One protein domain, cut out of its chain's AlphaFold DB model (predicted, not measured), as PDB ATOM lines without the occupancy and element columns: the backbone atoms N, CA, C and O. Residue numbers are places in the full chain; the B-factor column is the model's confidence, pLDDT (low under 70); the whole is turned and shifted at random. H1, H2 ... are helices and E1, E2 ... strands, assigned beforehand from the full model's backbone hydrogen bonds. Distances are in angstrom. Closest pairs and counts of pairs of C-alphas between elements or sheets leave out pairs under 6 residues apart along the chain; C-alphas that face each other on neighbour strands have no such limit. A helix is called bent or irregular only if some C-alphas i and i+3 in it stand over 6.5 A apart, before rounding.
ATOM      1  N   PHE A   5      48.337 -42.093 -43.984       94.44
ATOM      2  CA  PHE A   5      47.293 -42.334 -42.991       94.44
ATOM      3  C   PHE A   5      46.973 -41.035 -42.262       94.44
ATOM      4  O   PHE A   5      47.864 -40.246 -41.949       94.44
ATOM      5  N   ILE A   6      45.689 -40.809 -41.987       93.94
ATOM      6  CA  ILE A   6      45.217 -39.603 -41.307       93.94
ATOM      7  C   ILE A   6      44.519 -40.015 -40.018       93.94
ATOM      8  O   ILE A   6      43.471 -40.656 -40.039       93.94
ATOM      9  N   TYR A   7      45.076 -39.583 -38.894       92.19
ATOM     10  CA  TYR A   7      44.553 -39.876 -37.568       92.19
ATOM     11  C   TYR A   7      43.965 -38.612 -36.960       92.19
ATOM     12  O   TYR A   7      44.612 -37.566 -36.921       92.19
ATOM     13  N   LYS A   8      42.743 -38.691 -36.433       89.62
ATOM     14  CA  LYS A   8      42.191 -37.597 -35.629       89.62
ATOM     15  C   LYS A   8      42.915 -37.570 -34.284       89.62
ATOM     16  O   LYS A   8      42.798 -38.514 -33.507       89.62
ATOM     17  N   ASN A   9      43.633 -36.488 -34.001       83.75
ATOM     18  CA  ASN A   9      44.362 -36.354 -32.750       83.75
ATOM     19  C   ASN A   9      43.378 -36.034 -31.614       83.75
ATOM     20  O   ASN A   9      42.717 -34.994 -31.612       83.75
ATOM     21  N   LYS A  10      43.252 -36.961 -30.660       74.00
ATOM     22  CA  LYS A  10      42.343 -36.843 -29.509       74.00
ATOM     23  C   LYS A  10      42.984 -36.155 -28.299       74.00
ATOM     24  O   LYS A  10      42.274 -35.871 -27.343       74.00
ATOM     25  N   SER A  11      44.275 -35.807 -28.355       62.69
ATOM     26  CA  SER A  11      44.996 -35.139 -27.256       62.69
ATOM     27  C   SER A  11      44.439 -33.755 -26.885       62.69
ATOM     28  O   SER A  11      44.826 -33.213 -25.854       62.69
ATOM     29  N   LEU A  12      43.560 -33.173 -27.705       54.66
ATOM     30  CA  LEU A  12      42.898 -31.887 -27.461       54.66
ATOM     31  C   LEU A  12      41.424 -32.056 -27.048       54.66
ATOM     32  O   LEU A  12      40.597 -31.202 -27.368       54.66
ATOM     33  N   SER A  13      41.054 -33.154 -26.377       46.28
ATOM     34  CA  SER A  13      39.688 -33.360 -25.874       46.28
ATOM     35  C   SER A  13      39.280 -32.231 -24.918       46.28
ATOM     36  O   SER A  13      39.614 -32.258 -23.738       46.28
ATOM     37  N   GLY A  14      38.582 -31.220 -25.449       53.03
ATOM     38  CA  GLY A  14      38.130 -30.031 -24.719       53.03
ATOM     39  C   GLY A  14      38.369 -28.694 -25.433       53.03
ATOM     40  O   GLY A  14      37.724 -27.714 -25.069       53.03
ATOM     41  N   SER A  15      39.222 -28.629 -26.466       58.44
ATOM     42  CA  SER A  15      39.315 -27.443 -27.331       58.44
ATOM     43  C   SER A  15      38.362 -27.566 -28.527       58.44
ATOM     44  O   SER A  15      38.074 -28.661 -29.013       58.44
ATOM     45  N   SER A  16      37.855 -26.440 -29.036       62.88
ATOM     46  CA  SER A  16      37.085 -26.410 -30.290       62.88
ATOM     47  C   SER A  16      37.951 -26.668 -31.532       62.88
ATOM     48  O   SER A  16      37.433 -26.727 -32.649       62.88
ATOM     49  N   GLU A  17      39.270 -26.777 -31.365       73.88
ATOM     50  CA  GLU A  17      40.230 -26.888 -32.455       73.88
ATOM     51  C   GLU A  17      40.436 -28.351 -32.851       73.88
ATOM     52  O   GLU A  17      40.784 -29.212 -32.045       73.88
ATOM     53  N   LYS A  18      40.217 -28.645 -34.135       85.62
ATOM     54  CA  LYS A  18      40.458 -29.975 -34.700       85.62
ATOM     55  C   LYS A  18      41.935 -30.100 -35.065       85.62
ATOM     56  O   LYS A  18      42.444 -29.268 -35.808       85.62
ATOM     57  N   SER A  19      42.584 -31.173 -34.626       89.81
ATOM     58  CA  SER A  19      43.949 -31.516 -35.035       89.81
ATOM     59  C   SER A  19      44.025 -32.946 -35.570       89.81
ATOM     60  O   SER A  19      43.244 -33.827 -35.195       89.81
ATOM     61  N   TYR A  20      44.955 -33.163 -36.497       93.00
ATOM     62  CA  TYR A  20      45.153 -34.435 -37.184       93.00
ATOM     63  C   TYR A  20      46.646 -34.752 -37.254       93.00
ATOM     64  O   TYR A  20      47.457 -33.847 -37.438       93.00
ATOM     65  N   LEU A  21      46.992 -36.029 -37.116       94.00
ATOM     66  CA  LEU A  21      48.320 -36.551 -37.429       94.00
ATOM     67  C   LEU A  21      48.273 -37.146 -38.834       94.00
ATOM     68  O   LEU A  21      47.294 -37.804 -39.192       94.00
ATOM     69  N   ILE A  22      49.317 -36.903 -39.618       95.31
ATOM     70  CA  ILE A  22      49.451 -37.433 -40.973       95.31
ATOM     71  C   ILE A  22      50.727 -38.270 -40.997       95.31
ATOM     72  O   ILE A  22      51.823 -37.727 -40.891       95.31
ATOM     73  N   GLU A  23      50.570 -39.585 -41.099       95.56
ATOM     74  CA  GLU A  23      51.675 -40.522 -41.301       95.56
ATOM     75  C   GLU A  23      51.951 -40.644 -42.794       95.56
ATOM     76  O   GLU A  23      51.027 -40.842 -43.584       95.56
ATOM     77  N   ILE A  24      53.224 -40.538 -43.159       95.56
ATOM     78  CA  ILE A  24      53.742 -40.659 -44.520       95.56
ATOM     79  C   ILE A  24      55.120 -41.308 -44.480       95.56
ATOM     80  O   ILE A  24      55.784 -41.305 -43.441       95.56
ATOM     81  N   ASP A  25      55.592 -41.774 -45.634       95.62
ATOM     82  CA  ASP A  25      57.009 -42.081 -45.800       95.62
ATOM     83  C   ASP A  25      57.870 -40.840 -45.498       95.62
ATOM     84  O   ASP A  25      57.596 -39.730 -45.973       95.62
ATOM     85  N   SER A  26      58.926 -41.028 -44.703       94.50
ATOM     86  CA  SER A  26      59.777 -39.940 -44.214       94.50
ATOM     87  C   SER A  26      60.459 -39.161 -45.341       94.50
ATOM     88  O   SER A  26      60.636 -37.946 -45.225       94.50
ATOM     89  N   SER A  27      60.768 -39.813 -46.467       94.19
ATOM     90  CA  SER A  27      61.369 -39.164 -47.639       94.19
ATOM     91  C   SER A  27      60.405 -38.214 -48.363       94.19
ATOM     92  O   SER A  27      60.837 -37.324 -49.098       94.19
ATOM     93  N   MET A  28      59.095 -38.339 -48.122       94.12
ATOM     94  CA  MET A  28      58.064 -37.511 -48.752       94.12
ATOM     95  C   MET A  28      57.698 -36.263 -47.939       94.12
ATOM     96  O   MET A  28      56.955 -35.411 -48.441       94.12
ATOM     97  N   LYS A  29      58.240 -36.115 -46.722       93.56
ATOM     98  CA  LYS A  29      57.903 -35.043 -45.773       93.56
ATOM     99  C   LYS A  29      58.007 -33.645 -46.369       93.56
ATOM    100  O   LYS A  29      57.016 -32.917 -46.411       93.56
ATOM    101  N   ASP A  30      59.185 -33.275 -46.860       93.19
ATOM    102  CA  ASP A  30      59.431 -31.912 -47.342       93.19
ATOM    103  C   ASP A  30      58.597 -31.601 -48.590       93.19
ATOM    104  O   ASP A  30      58.054 -30.502 -48.734       93.19
ATOM    105  N   THR A  31      58.411 -32.605 -49.451       91.75
ATOM    106  CA  THR A  31      57.559 -32.504 -50.640       91.75
ATOM    107  C   THR A  31      56.104 -32.227 -50.250       91.75
ATOM    108  O   THR A  31      55.463 -31.350 -50.837       91.75
ATOM    109  N   LEU A  32      55.568 -32.939 -49.250       91.38
ATOM    110  CA  LEU A  32      54.190 -32.751 -48.793       91.38
ATOM    111  C   LEU A  32      54.002 -31.426 -48.046       91.38
ATOM    112  O   LEU A  32      53.030 -30.718 -48.307       91.38
ATOM    113  N   LEU A  33      54.947 -31.043 -47.183       91.19
ATOM    114  CA  LEU A  33      54.912 -29.757 -46.481       91.19
ATOM    115  C   LEU A  33      54.919 -28.578 -47.456       91.19
ATOM    116  O   LEU A  33      54.182 -27.610 -47.257       91.19
ATOM    117  N   LEU A  34      55.713 -28.652 -48.527       91.38
ATOM    118  CA  LEU A  34      55.703 -27.639 -49.579       91.38
ATOM    119  C   LEU A  34      54.334 -27.567 -50.270       91.38
ATOM    120  O   LEU A  34      53.785 -26.474 -50.422       91.38
ATOM    121  N   LEU A  35      53.750 -28.715 -50.635       90.19
ATOM    122  CA  LEU A  35      52.423 -28.765 -51.252       90.19
ATOM    123  C   LEU A  35      51.355 -28.137 -50.346       90.19
ATOM    124  O   LEU A  35      50.556 -27.322 -50.811       90.19
ATOM    125  N   PHE A  36      51.356 -28.480 -49.059       90.81
ATOM    126  CA  PHE A  36      50.429 -27.920 -48.078       90.81
ATOM    127  C   PHE A  36      50.592 -26.409 -47.922       90.81
ATOM    128  O   PHE A  36      49.595 -25.691 -47.910       90.81
ATOM    129  N   LYS A  37      51.829 -25.898 -47.884       90.44
ATOM    130  CA  LYS A  37      52.090 -24.450 -47.830       90.44
ATOM    131  C   LYS A  37      51.535 -23.717 -49.052       90.44
ATOM    132  O   LYS A  37      50.926 -22.664 -48.884       90.44
ATOM    133  N   ILE A  38      51.676 -24.293 -50.249       90.44
ATOM    134  CA  ILE A  38      51.115 -23.731 -51.491       90.44
ATOM    135  C   ILE A  38      49.579 -23.666 -51.423       90.44
ATOM    136  O   ILE A  38      48.983 -22.685 -51.866       90.44
ATOM    137  N   HIS A  39      48.933 -24.669 -50.822       89.75
ATOM    138  CA  HIS A  39      47.469 -24.784 -50.768       89.75
ATOM    139  C   HIS A  39      46.826 -24.215 -49.490       89.75
ATOM    140  O   HIS A  39      45.602 -24.211 -49.383       89.75
ATOM    141  N   LYS A  40      47.607 -23.687 -48.532       88.25
ATOM    142  CA  LYS A  40      47.088 -23.115 -47.274       88.25
ATOM    143  C   LYS A  40      46.143 -21.930 -47.517       88.25
ATOM    144  O   LYS A  40      45.251 -21.734 -46.709       88.25
ATOM    145  N   LEU A  41      46.297 -21.155 -48.602       81.12
ATOM    146  CA  LEU A  41      45.393 -20.071 -49.060       81.12
ATOM    147  C   LEU A  41      44.636 -19.319 -47.939       81.12
ATOM    148  O   LEU A  41      43.410 -19.350 -47.871       81.12
ATOM    149  N   ARG A  42      45.364 -18.635 -47.042       84.62
ATOM    150  CA  ARG A  42      44.820 -17.878 -45.882       84.62
ATOM    151  C   ARG A  42      44.013 -18.699 -44.859       84.62
ATOM    152  O   ARG A  42      43.493 -18.126 -43.904       84.62
ATOM    153  N   SER A  43      43.933 -20.015 -45.013       89.06
ATOM    154  CA  SER A  43      43.314 -20.913 -44.043       89.06
ATOM    155  C   SER A  43      44.068 -20.844 -42.719       89.06
ATOM    156  O   SER A  43      45.302 -20.874 -42.681       89.06
ATOM    157  N   LYS A  44      43.308 -20.776 -41.624       89.69
ATOM    158  CA  LYS A  44      43.819 -20.809 -40.248       89.69
ATOM    159  C   LYS A  44      44.178 -22.248 -39.860       89.69
ATOM    160  O   LYS A  44      43.472 -22.877 -39.084       89.69
ATOM    161  N   ILE A  45      45.218 -22.789 -40.488       90.50
ATOM    162  CA  ILE A  45      45.744 -24.134 -40.235       90.50
ATOM    163  C   ILE A  45      47.258 -24.078 -40.116       90.50
ATOM    164  O   ILE A  45      47.912 -23.461 -40.955       90.50
ATOM    165  N   ASP A  46      47.822 -24.741 -39.119       89.88
ATOM    166  CA  ASP A  46      49.266 -24.830 -38.938       89.88
ATOM    167  C   ASP A  46      49.767 -26.248 -39.193       89.88
ATOM    168  O   ASP A  46      49.059 -27.231 -38.982       89.88
ATOM    169  N   PHE A  47      50.994 -26.333 -39.703       91.81
ATOM    170  CA  PHE A  47      51.666 -27.589 -40.010       91.81
ATOM    171  C   PHE A  47      52.888 -27.692 -39.110       91.81
ATOM    172  O   PHE A  47      53.765 -26.828 -39.168       91.81
ATOM    173  N   LEU A  48      52.930 -28.736 -38.291       92.06
ATOM    174  CA  LEU A  48      54.017 -29.002 -37.361       92.06
ATOM    175  C   LEU A  48      54.652 -30.344 -37.714       92.06
ATOM    176  O   LEU A  48      53.944 -31.337 -37.879       92.06
ATOM    177  N   ASP A  49      55.979 -30.365 -37.818       92.88
ATOM    178  CA  ASP A  49      56.724 -31.617 -37.876       92.88
ATOM    179  C   ASP A  49      56.784 -32.211 -36.466       92.88
ATOM    180  O   ASP A  49      57.314 -31.595 -35.543       92.88
ATOM    181  N   VAL A  50      56.190 -33.390 -36.308       93.19
ATOM    182  CA  VAL A  50      56.130 -34.131 -35.043       93.19
ATOM    183  C   VAL A  50      56.814 -35.493 -35.157       93.19
ATOM    184  O   VAL A  50      56.579 -36.358 -34.316       93.19
ATOM    185  N   SER A  51      57.657 -35.692 -36.177       92.25
ATOM    186  CA  SER A  51      58.298 -36.983 -36.473       92.25
ATOM    187  C   SER A  51      59.082 -37.537 -35.278       92.25
ATOM    188  O   SER A  51      58.999 -38.725 -34.995       92.25
ATOM    189  N   ASP A  52      59.758 -36.677 -34.508       91.94
ATOM    190  CA  ASP A  52      60.512 -37.087 -33.310       91.94
ATOM    191  C   ASP A  52      59.629 -37.264 -32.062       91.94
ATOM    192  O   ASP A  52      60.049 -37.831 -31.051       91.94
ATOM    193  N   SER A  53      58.390 -36.771 -32.109       91.94
ATOM    194  CA  SER A  53      57.437 -36.820 -30.993       91.94
ATOM    195  C   SER A  53      56.559 -38.068 -31.007       91.94
ATOM    196  O   SER A  53      55.884 -38.331 -30.012       91.94
ATOM    197  N   TYR A  54      56.549 -38.822 -32.106       92.69
ATOM    198  CA  TYR A  54      55.718 -40.009 -32.268       92.69
ATOM    199  C   TYR A  54      56.511 -41.178 -32.857       92.69
ATOM    200  O   TYR A  54      57.530 -40.998 -33.515       92.69
ATOM    201  N   SER A  55      56.022 -42.388 -32.620       93.06
ATOM    202  CA  SER A  55      56.460 -43.613 -33.280       93.06
ATOM    203  C   SER A  55      55.253 -44.326 -33.878       93.06
ATOM    204  O   SER A  55      54.145 -44.270 -33.340       93.06
ATOM    205  N   VAL A  56      55.470 -44.971 -35.020       93.75
ATOM    206  CA  VAL A  56      54.439 -45.711 -35.745       93.75
ATOM    207  C   VAL A  56      54.776 -47.190 -35.692       93.75
ATOM    208  O   VAL A  56      55.903 -47.585 -35.980       93.75
ATOM    209  N   TRP A  57      53.778 -47.996 -35.355       93.94
ATOM    210  CA  TRP A  57      53.885 -49.438 -35.232       93.94
ATOM    211  C   TRP A  57      52.813 -50.124 -36.073       93.94
ATOM    212  O   TRP A  57      51.692 -49.632 -36.225       93.94
ATOM    213  N   SER A  58      53.178 -51.280 -36.616       93.56
ATOM    214  CA  SER A  58      52.248 -52.231 -37.212       93.56
ATOM    215  C   SER A  58      52.256 -53.493 -36.361       93.56
ATOM    216  O   SER A  58      53.323 -53.951 -35.950       93.56
ATOM    217  N   ILE A  59      51.077 -54.032 -36.060       91.56
ATOM    218  CA  ILE A  59      50.912 -55.198 -35.186       91.56
ATOM    219  C   ILE A  59      50.076 -56.239 -35.937       91.56
ATOM    220  O   ILE A  59      48.905 -56.000 -36.226       91.56
ATOM    221  N   TRP A  60      50.673 -57.392 -36.251       87.19
ATOM    222  CA  TRP A  60      50.066 -58.476 -37.040       87.19
ATOM    223  C   TRP A  60      50.499 -59.870 -36.529       87.19
ATOM    224  O   TRP A  60      51.404 -59.971 -35.704       87.19
ATOM    225  N   GLY A  61      49.872 -60.957 -37.002       76.81
ATOM    226  CA  GLY A  61      50.161 -62.336 -36.566       76.81
ATOM    227  C   GLY A  61      49.005 -63.334 -36.763       76.81
ATOM    228  O   GLY A  61      47.872 -62.950 -37.023       76.81
ATOM    229  N   ALA A  62      49.284 -64.638 -36.642       58.06
ATOM    230  CA  ALA A  62      48.338 -65.720 -36.974       58.06
ATOM    231  C   ALA A  62      47.156 -65.867 -35.997       58.06
ATOM    232  O   ALA A  62      46.109 -66.393 -36.369       58.06
ATOM    233  N   HIS A  63      47.281 -65.342 -34.775       50.31
ATOM    234  CA  HIS A  63      46.132 -65.202 -33.885       50.31
ATOM    235  C   HIS A  63      45.125 -64.173 -34.432       50.31
ATOM    236  O   HIS A  63      43.951 -64.242 -34.068       50.31
ATOM    237  N   LEU A  64      45.549 -63.332 -35.402       51.25
ATOM    238  CA  LEU A  64      44.748 -62.279 -36.023       51.25
ATOM    239  C   LEU A  64      43.769 -62.678 -37.111       51.25
ATOM    240  O   LEU A  64      42.959 -61.855 -37.528       51.25
ATOM    241  N   SER A  65      43.781 -63.947 -37.485       44.84
ATOM    242  CA  SER A  65      42.852 -64.520 -38.457       44.84
ATOM    243  C   SER A  65      41.533 -64.982 -37.822       44.84
ATOM    244  O   SER A  65      40.676 -65.529 -38.513       44.84
ATOM    245  N   SER A  66      41.363 -64.808 -36.504       51.25
ATOM    246  CA  SER A  66      40.075 -65.014 -35.838       51.25
ATOM    247  C   SER A  66      39.160 -63.810 -36.110       51.25
ATOM    248  O   SER A  66      39.613 -62.676 -35.950       51.25
ATOM    249  N   PRO A  67      37.868 -64.007 -36.440       50.56
ATOM    250  CA  PRO A  67      36.909 -62.918 -36.669       50.56
ATOM    251  C   PRO A  67      36.828 -61.872 -35.540       50.56
ATOM    252  O   PRO A  67      36.371 -60.758 -35.775       50.56
ATOM    253  N   ASN A  68      37.296 -62.206 -34.331       50.12
ATOM    254  CA  ASN A  68      37.276 -61.344 -33.143       50.12
ATOM    255  C   ASN A  68      38.611 -60.634 -32.853       50.12
ATOM    256  O   ASN A  68      38.802 -60.090 -31.765       50.12
ATOM    257  N   HIS A  69      39.585 -60.690 -33.758       59.34
ATOM    258  CA  HIS A  69      40.950 -60.383 -33.371       59.34
ATOM    259  C   HIS A  69      41.338 -58.900 -33.254       59.34
ATOM    260  O   HIS A  69      42.009 -58.558 -32.274       59.34
ATOM    261  N   PRO A  70      40.975 -58.001 -34.190       62.59
ATOM    262  CA  PRO A  70      41.262 -56.577 -34.020       62.59
ATOM    263  C   PRO A  70      40.795 -56.066 -32.652       62.59
ATOM    264  O   PRO A  70      41.529 -55.336 -31.997       62.59
ATOM    265  N   SER A  71      39.660 -56.580 -32.165       69.62
ATOM    266  CA  SER A  71      39.097 -56.273 -30.850       69.62
ATOM    267  C   SER A  71      39.970 -56.713 -29.668       69.62
ATOM    268  O   SER A  71      39.979 -56.026 -28.653       69.62
ATOM    269  N   MET A  72      40.732 -57.812 -29.773       73.75
ATOM    270  CA  MET A  72      41.627 -58.267 -28.696       73.75
ATOM    271  C   MET A  72      42.868 -57.377 -28.572       73.75
ATOM    272  O   MET A  72      43.202 -56.954 -27.468       73.75
ATOM    273  N   ILE A  73      43.543 -57.060 -29.686       76.12
ATOM    274  CA  ILE A  73      44.651 -56.088 -29.652       76.12
ATOM    275  C   ILE A  73      44.127 -54.726 -29.209       76.12
ATOM    276  O   ILE A  73      44.752 -54.070 -28.381       76.12
ATOM    277  N   GLU A  74      42.991 -54.299 -29.757       78.06
ATOM    278  CA  GLU A  74      42.362 -53.036 -29.391       78.06
ATOM    279  C   GLU A  74      42.066 -52.984 -27.890       78.06
ATOM    280  O   GLU A  74      42.363 -51.975 -27.257       78.06
ATOM    281  N   GLN A  75      41.576 -54.074 -27.291       80.94
ATOM    282  CA  GLN A  75      41.372 -54.167 -25.848       80.94
ATOM    283  C   GLN A  75      42.689 -54.027 -25.073       80.94
ATOM    284  O   GLN A  75      42.777 -53.170 -24.197       80.94
ATOM    285  N   ILE A  76      43.728 -54.793 -25.427       80.94
ATOM    286  CA  ILE A  76      45.049 -54.712 -24.776       80.94
ATOM    287  C   ILE A  76      45.603 -53.286 -24.853       80.94
ATOM    288  O   ILE A  76      46.144 -52.763 -23.879       80.94
ATOM    289  N   ILE A  77      45.475 -52.634 -26.008       81.38
ATOM    290  CA  ILE A  77      45.970 -51.272 -26.196       81.38
ATOM    291  C   ILE A  77      45.147 -50.278 -25.378       81.38
ATOM    292  O   ILE A  77      45.733 -49.432 -24.712       81.38
ATOM    293  N   ASN A  78      43.819 -50.395 -25.375       82.62
ATOM    294  CA  ASN A  78      42.943 -49.515 -24.602       82.62
ATOM    295  C   ASN A  78      43.120 -49.683 -23.080       82.62
ATOM    296  O   ASN A  78      42.860 -48.742 -22.335       82.62
ATOM    297  N   GLU A  79      43.565 -50.855 -22.613       85.62
ATOM    298  CA  GLU A  79      43.902 -51.107 -21.206       85.62
ATOM    299  C   GLU A  79      45.255 -50.499 -20.803       85.62
ATOM    300  O   GLU A  79      45.405 -50.028 -19.676       85.62
ATOM    301  N   ASN A  80      46.235 -50.485 -21.713       85.06
ATOM    302  CA  ASN A  80      47.599 -50.027 -21.424       85.06
ATOM    303  C   ASN A  80      47.865 -48.560 -21.794       85.06
ATOM    304  O   ASN A  80      48.846 -47.986 -21.322       85.06
ATOM    305  N   TYR A  81      47.030 -47.955 -22.643       85.31
ATOM    306  CA  TYR A  81      47.258 -46.618 -23.184       85.31
ATOM    307  C   TYR A  81      45.988 -45.777 -23.188       85.31
ATOM    308  O   TYR A  81      44.936 -46.183 -23.682       85.31
ATOM    309  N   SER A  82      46.109 -44.535 -22.728       83.56
ATOM    310  CA  SER A  82      45.075 -43.533 -22.961       83.56
ATOM    311  C   SER A  82      45.059 -43.082 -24.426       83.56
ATOM    312  O   SER A  82      46.077 -43.085 -25.121       83.56
ATOM    313  N   SER A  83      43.913 -42.569 -24.886       78.31
ATOM    314  CA  SER A  83      43.776 -42.023 -26.251       78.31
ATOM    315  C   SER A  83      44.667 -40.806 -26.562       78.31
ATOM    316  O   SER A  83      44.779 -40.399 -27.720       78.31
ATOM    317  N   SER A  84      45.283 -40.202 -25.540       80.94
ATOM    318  CA  SER A  84      46.296 -39.147 -25.673       80.94
ATOM    319  C   SER A  84      47.724 -39.680 -25.810       80.94
ATOM    320  O   SER A  84      48.596 -38.958 -26.295       80.94
ATOM    321  N   GLU A  85      47.975 -40.915 -25.375       86.50
ATOM    322  CA  GLU A  85      49.288 -41.567 -25.430       86.50
ATOM    323  C   GLU A  85      49.452 -42.397 -26.696       86.50
ATOM    324  O   GLU A  85      50.524 -42.379 -27.300       86.50
ATOM    325  N   ALA A  86      48.394 -43.088 -27.117       89.00
ATOM    326  CA  ALA A  86      48.401 -43.869 -28.336       89.00
ATOM    327  C   ALA A  86      47.053 -43.819 -29.055       89.00
ATOM    328  O   ALA A  86      45.983 -43.743 -28.452       89.00
ATOM    329  N   LEU A  87      47.121 -43.892 -30.378       89.06
ATOM    330  CA  LEU A  87      45.983 -44.117 -31.252       89.06
ATOM    331  C   LEU A  87      46.202 -45.454 -31.947       89.06
ATOM    332  O   LEU A  87      47.264 -45.655 -32.529       89.06
ATOM    333  N   CYS A  88      45.223 -46.352 -31.909       87.88
ATOM    334  CA  CYS A  88      45.314 -47.630 -32.600       87.88
ATOM    335  C   CYS A  88      44.022 -47.949 -33.339       87.88
ATOM    336  O   CYS A  88      42.935 -47.734 -32.805       87.88
ATOM    337  N   PHE A  89      44.155 -48.429 -34.573       87.25
ATOM    338  CA  PHE A  89      43.034 -48.746 -35.446       87.25
ATOM    339  C   PHE A  89      43.341 -49.982 -36.294       87.25
ATOM    340  O   PHE A  89      44.508 -50.211 -36.630       87.25
ATOM    341  N   PRO A  90      42.315 -50.752 -36.690       88.44
ATOM    342  CA  PRO A  90      42.468 -51.777 -37.713       88.44
ATOM    343  C   PRO A  90      43.013 -51.174 -39.009       88.44
ATOM    344  O   PRO A  90      42.565 -50.109 -39.440       88.44
ATOM    345  N   ASP A  91      43.964 -51.854 -39.641       91.62
ATOM    346  CA  ASP A  91      44.425 -51.480 -40.973       91.62
ATOM    347  C   ASP A  91      43.411 -51.964 -42.018       91.62
ATOM    348  O   ASP A  91      43.283 -53.155 -42.291       91.62
ATOM    349  N   THR A  92      42.647 -51.028 -42.579       90.25
ATOM    350  CA  THR A  92      41.509 -51.319 -43.463       90.25
ATOM    351  C   THR A  92      41.888 -51.469 -44.934       90.25
ATOM    352  O   THR A  92      41.000 -51.592 -45.780       90.25
ATOM    353  N   ARG A  93      43.186 -51.452 -45.267       93.81
ATOM    354  CA  ARG A  93      43.642 -51.581 -46.660       93.81
ATOM    355  C   ARG A  93      43.457 -52.993 -47.196       93.81
ATOM    356  O   ARG A  93      43.155 -53.156 -48.370       93.81
ATOM    357  N   ALA A  94      43.642 -54.001 -46.348       90.75
ATOM    358  CA  ALA A  94      43.423 -55.399 -46.691       90.75
ATOM    359  C   ALA A  94      43.035 -56.206 -45.441       90.75
ATOM    360  O   ALA A  94      43.494 -55.890 -44.339       90.75
ATOM    361  N   PRO A  95      42.246 -57.286 -45.584       86.44
ATOM    362  CA  PRO A  95      41.969 -58.198 -44.483       86.44
ATOM    363  C   PRO A  95      43.259 -58.755 -43.873       86.44
ATOM    364  O   PRO A  95      44.217 -59.054 -44.585       86.44
ATOM    365  N   ASN A  96      43.265 -58.936 -42.552       81.12
ATOM    366  CA  ASN A  96      44.378 -59.525 -41.796       81.12
ATOM    367  C   ASN A  96      45.714 -58.754 -41.869       81.12
ATOM    368  O   ASN A  96      46.742 -59.293 -41.460       81.12
ATOM    369  N   LEU A  97      45.728 -57.496 -42.333       87.31
ATOM    370  CA  LEU A  97      46.939 -56.660 -42.324       87.31
ATOM    371  C   LEU A  97      47.308 -56.156 -40.915       87.31
ATOM    372  O   LEU A  97      48.412 -55.662 -40.695       87.31
ATOM    373  N   GLY A  98      46.403 -56.357 -39.955       88.75
ATOM    374  CA  GLY A  98      46.623 -56.127 -38.537       88.75
ATOM    375  C   GLY A  98      46.141 -54.762 -38.071       88.75
ATOM    376  O   GLY A  98      45.112 -54.262 -38.525       88.75
ATOM    377  N   MET A  99      46.865 -54.192 -37.117       89.06
ATOM    378  CA  MET A  99      46.555 -52.907 -36.500       89.06
ATOM    379  C   MET A  99      47.664 -51.903 -36.800       89.06
ATOM    380  O   MET A  99      48.849 -52.236 -36.734       89.06
ATOM    381  N   ARG A 100      47.280 -50.652 -37.050       92.00
ATOM    382  CA  ARG A 100      48.185 -49.501 -37.066       92.00
ATOM    383  C   ARG A 100      48.112 -48.780 -35.735       92.00
ATOM    384  O   ARG A 100      47.019 -48.512 -35.237       92.00
ATOM    385  N   MET A 101      49.266 -48.466 -35.160       91.50
ATOM    386  CA  MET A 101      49.370 -47.772 -33.882       91.50
ATOM    387  C   MET A 101      50.315 -46.577 -34.002       91.50
ATOM    388  O   MET A 101      51.446 -46.715 -34.456       91.50
ATOM    389  N   VAL A 102      49.857 -45.409 -33.562       92.56
ATOM    390  CA  VAL A 102      50.649 -44.181 -33.453       92.56
ATOM    391  C   VAL A 102      50.800 -43.856 -31.977       92.56
ATOM    392  O   VAL A 102      49.817 -43.548 -31.305       92.56
ATOM    393  N   MET A 103      52.024 -43.939 -31.469       91.50
ATOM    394  CA  MET A 103      52.358 -43.729 -30.063       91.50
ATOM    395  C   MET A 103      53.115 -42.428 -29.886       91.50
ATOM    396  O   MET A 103      54.051 -42.147 -30.628       91.50
ATOM    397  N   LYS A 104      52.750 -41.643 -28.877       90.25
ATOM    398  CA  LYS A 104      53.545 -40.490 -28.465       90.25
ATOM    399  C   LYS A 104      54.812 -40.983 -27.773       90.25
ATOM    400  O   LYS A 104      54.742 -41.783 -26.843       90.25
ATOM    401  N   ASN A 105      55.960 -40.473 -28.198       86.69
ATOM    402  CA  ASN A 105      57.242 -40.804 -27.593       86.69
ATOM    403  C   ASN A 105      57.278 -40.226 -26.171       86.69
ATOM    404  O   ASN A 105      57.339 -39.012 -25.970       86.69
ATOM    405  N   SER A 106      57.190 -41.110 -25.181       81.56
ATOM    406  CA  SER A 106      57.241 -40.800 -23.751       81.56
ATOM    407  C   SER A 106      58.236 -41.749 -23.065       81.56
ATOM    408  O   SER A 106      59.220 -42.171 -23.679       81.56
ATOM    409  N   SER A 107      58.007 -42.111 -21.801       72.25
ATOM    410  CA  SER A 107      58.773 -43.163 -21.122       72.25
ATOM    411  C   SER A 107      58.633 -44.530 -21.808       72.25
ATOM    412  O   SER A 107      59.540 -45.355 -21.724       72.25
ATOM    413  N   ILE A 108      57.520 -44.769 -22.510       74.81
ATOM    414  CA  ILE A 108      57.251 -46.015 -23.231       74.81
ATOM    415  C   ILE A 108      57.597 -45.810 -24.710       74.81
ATOM    416  O   ILE A 108      56.976 -45.002 -25.394       74.81
ATOM    417  N   LYS A 109      58.597 -46.548 -25.207       80.62
ATOM    418  CA  LYS A 109      59.093 -46.430 -26.594       80.62
ATOM    419  C   LYS A 109      58.580 -47.510 -27.547       80.62
ATOM    420  O   LYS A 109      58.876 -47.443 -28.733       80.62
ATOM    421  N   LYS A 110      57.858 -48.507 -27.034       87.00
ATOM    422  CA  LYS A 110      57.297 -49.610 -27.819       87.00
ATOM    423  C   LYS A 110      55.956 -50.078 -27.245       87.00
ATOM    424  O   LYS A 110      55.752 -49.909 -26.038       87.00
ATOM    425  N   PRO A 111      55.077 -50.680 -28.060       88.12
ATOM    426  CA  PRO A 111      53.821 -51.249 -27.591       88.12
ATOM    427  C   PRO A 111      54.046 -52.305 -26.499       88.12
ATOM    428  O   PRO A 111      54.872 -53.208 -26.645       88.12
ATOM    429  N   MET A 112      53.300 -52.199 -25.403       88.31
ATOM    430  CA  MET A 112      53.206 -53.205 -24.353       88.31
ATOM    431  C   MET A 112      52.209 -54.259 -24.817       88.31
ATOM    432  O   MET A 112      50.999 -54.051 -24.774       88.31
ATOM    433  N   LEU A 113      52.742 -55.367 -25.323       86.19
ATOM    434  CA  LEU A 113      51.975 -56.491 -25.844       86.19
ATOM    435  C   LEU A 113      52.330 -57.776 -25.078       86.19
ATOM    436  O   LEU A 113      53.407 -57.844 -24.475       86.19
ATOM    437  N   PRO A 114      51.446 -58.792 -25.095       85.81
ATOM    438  CA  PRO A 114      51.731 -60.118 -24.552       85.81
ATOM    439  C   PRO A 114      53.018 -60.732 -25.119       85.81
ATOM    440  O   PRO A 114      53.447 -60.395 -26.224       85.81
ATOM    441  N   SER A 115      53.630 -61.655 -24.373       87.56
ATOM    442  CA  SER A 115      54.930 -62.264 -24.707       87.56
ATOM    443  C   SER A 115      54.962 -63.041 -26.028       87.56
ATOM    444  O   SER A 115      56.036 -63.308 -26.560       87.56
ATOM    445  N   GLU A 116      53.799 -63.407 -26.558       85.19
ATOM    446  CA  GLU A 116      53.618 -64.061 -27.852       85.19
ATOM    447  C   GLU A 116      53.926 -63.118 -29.024       85.19
ATOM    448  O   GLU A 116      54.251 -63.576 -30.122       85.19
ATOM    449  N   PHE A 117      53.841 -61.801 -28.806       87.00
ATOM    450  CA  PHE A 117      54.222 -60.807 -29.797       87.00
ATOM    451  C   PHE A 117      55.735 -60.616 -29.788       87.00
ATOM    452  O   PHE A 117      56.345 -60.254 -28.782       87.00
ATOM    453  N   ILE A 118      56.343 -60.829 -30.951       91.12
ATOM    454  CA  ILE A 118      57.783 -60.702 -31.149       91.12
ATOM    455  C   ILE A 118      58.026 -59.526 -32.084       91.12
ATOM    456  O   ILE A 118      57.473 -59.474 -33.181       91.12
ATOM    457  N   GLU A 119      58.879 -58.600 -31.657       93.31
ATOM    458  CA  GLU A 119      59.309 -57.479 -32.486       93.31
ATOM    459  C   GLU A 119      60.075 -57.994 -33.712       93.31
ATOM    460  O   GLU A 119      60.966 -58.846 -33.613       93.31
ATOM    461  N   LYS A 120      59.692 -57.492 -34.883       94.38
ATOM    462  CA  LYS A 120      60.304 -57.814 -36.170       94.38
ATOM    463  C   LYS A 120      60.805 -56.541 -36.829       94.38
ATOM    464  O   LYS A 120      60.344 -55.447 -36.519       94.38
TER     465      LYS A 120
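AT A GLANCE: This is residues 5 to 120 of the 327 residues of an uncharacterized protein of Smittium megazygosporum (UniProt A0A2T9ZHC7). A small three-stranded sheet, E3, E5 and E4, has helix H3 packed along one face, in a lobe with little H2 near one end of H3; from the other end of the lobe, a second, looser part reaches away, made of the hairpin E1 and E2, helix H1 and the long link after it. Residues 38 to 44, at the end of H1 and in that link, stick out, while residues 105 to 120 turn back from the end of E5 toward the H2 end. The printed part has 116 residues, with three named helices and five named strands in the order E1 E2 H1 E3 H2 H3 E4 E5; both sheets, E3 E5 E4 and E1 E2, are antiparallel. The class is mixed, helices and strands, with under half of the residues in named elements. The whole is only just compact, close to loose, with a radius of gyration of the C-alphas of 16.1 A, and elongated, spanning 49 by 30 by 26 A.

IN THESE COORDINATES: In the larger sheet, E3 is residues 54 to 59, 16.2 A long, E5 is residues 99 to 104, 16.4 A, and E4 is residues 86 to 90, 13.6 A. E5 ends at C-alpha 104 (53.545, -40.490, -28.465). H3, residues 69 to 80, is 17.2 A long, and H2 is residues 62 to 65. E1, residues 5 to 8, begins at C-alpha 5 (47.293, -42.334, -42.991), and E2 is residues 20 to 23. H1, residues 26 to 39, is 20.6 A long and irregular: C-alphas 27 and 30 are 7.5 A apart.

HOW THE PARTS SIT: E5 is the inner strand, antiparallel to E3, with N 57 and O 101 at 2.8 A, and to E4, with N 89 and O 100 at 2.9 A. H3 is on this sheet, two layers, at a height over the sheet of 8.9 A; it lies over E5 and E4 and runs along the strands, at 3 degrees to E4 on the local plane. The closest C-alphas of H3 and E4 are those of Pro 70 and Pro 90, 6.2 A. E3, H2 H3 and E4 form a split strand-helix-strand unit, two strands running the same way with E5 between them, its crossover right-handed. H2 is close to H3 but not clearly touching, Leu 64 and Pro 70 having the closest C-alphas at 7.0 A. E4 and E5 form a hairpin, as do E1 and E2, with N 7 and O 21 at 2.9 A. The closest C-alphas of E1 and E4, those of Tyr 7 and Leu 87, are 7.7 A apart. H1 is apart from E1 and not on the larger sheet. In H3 every O i to N i+4 pair is within hydrogen-bond range, in H1 8 of 10; H2 is too short for such a pair.

THE WHOLE: The C-alphas farthest apart, those of Arg 42 and Glu 116, are 50.4 A apart. The printed part has no cut. The links E1 to E2 and H1 to E3 are long. The mean pLDDT of the printed part is 83.7; residues 11 to 16 and 62 to 71 are under 70.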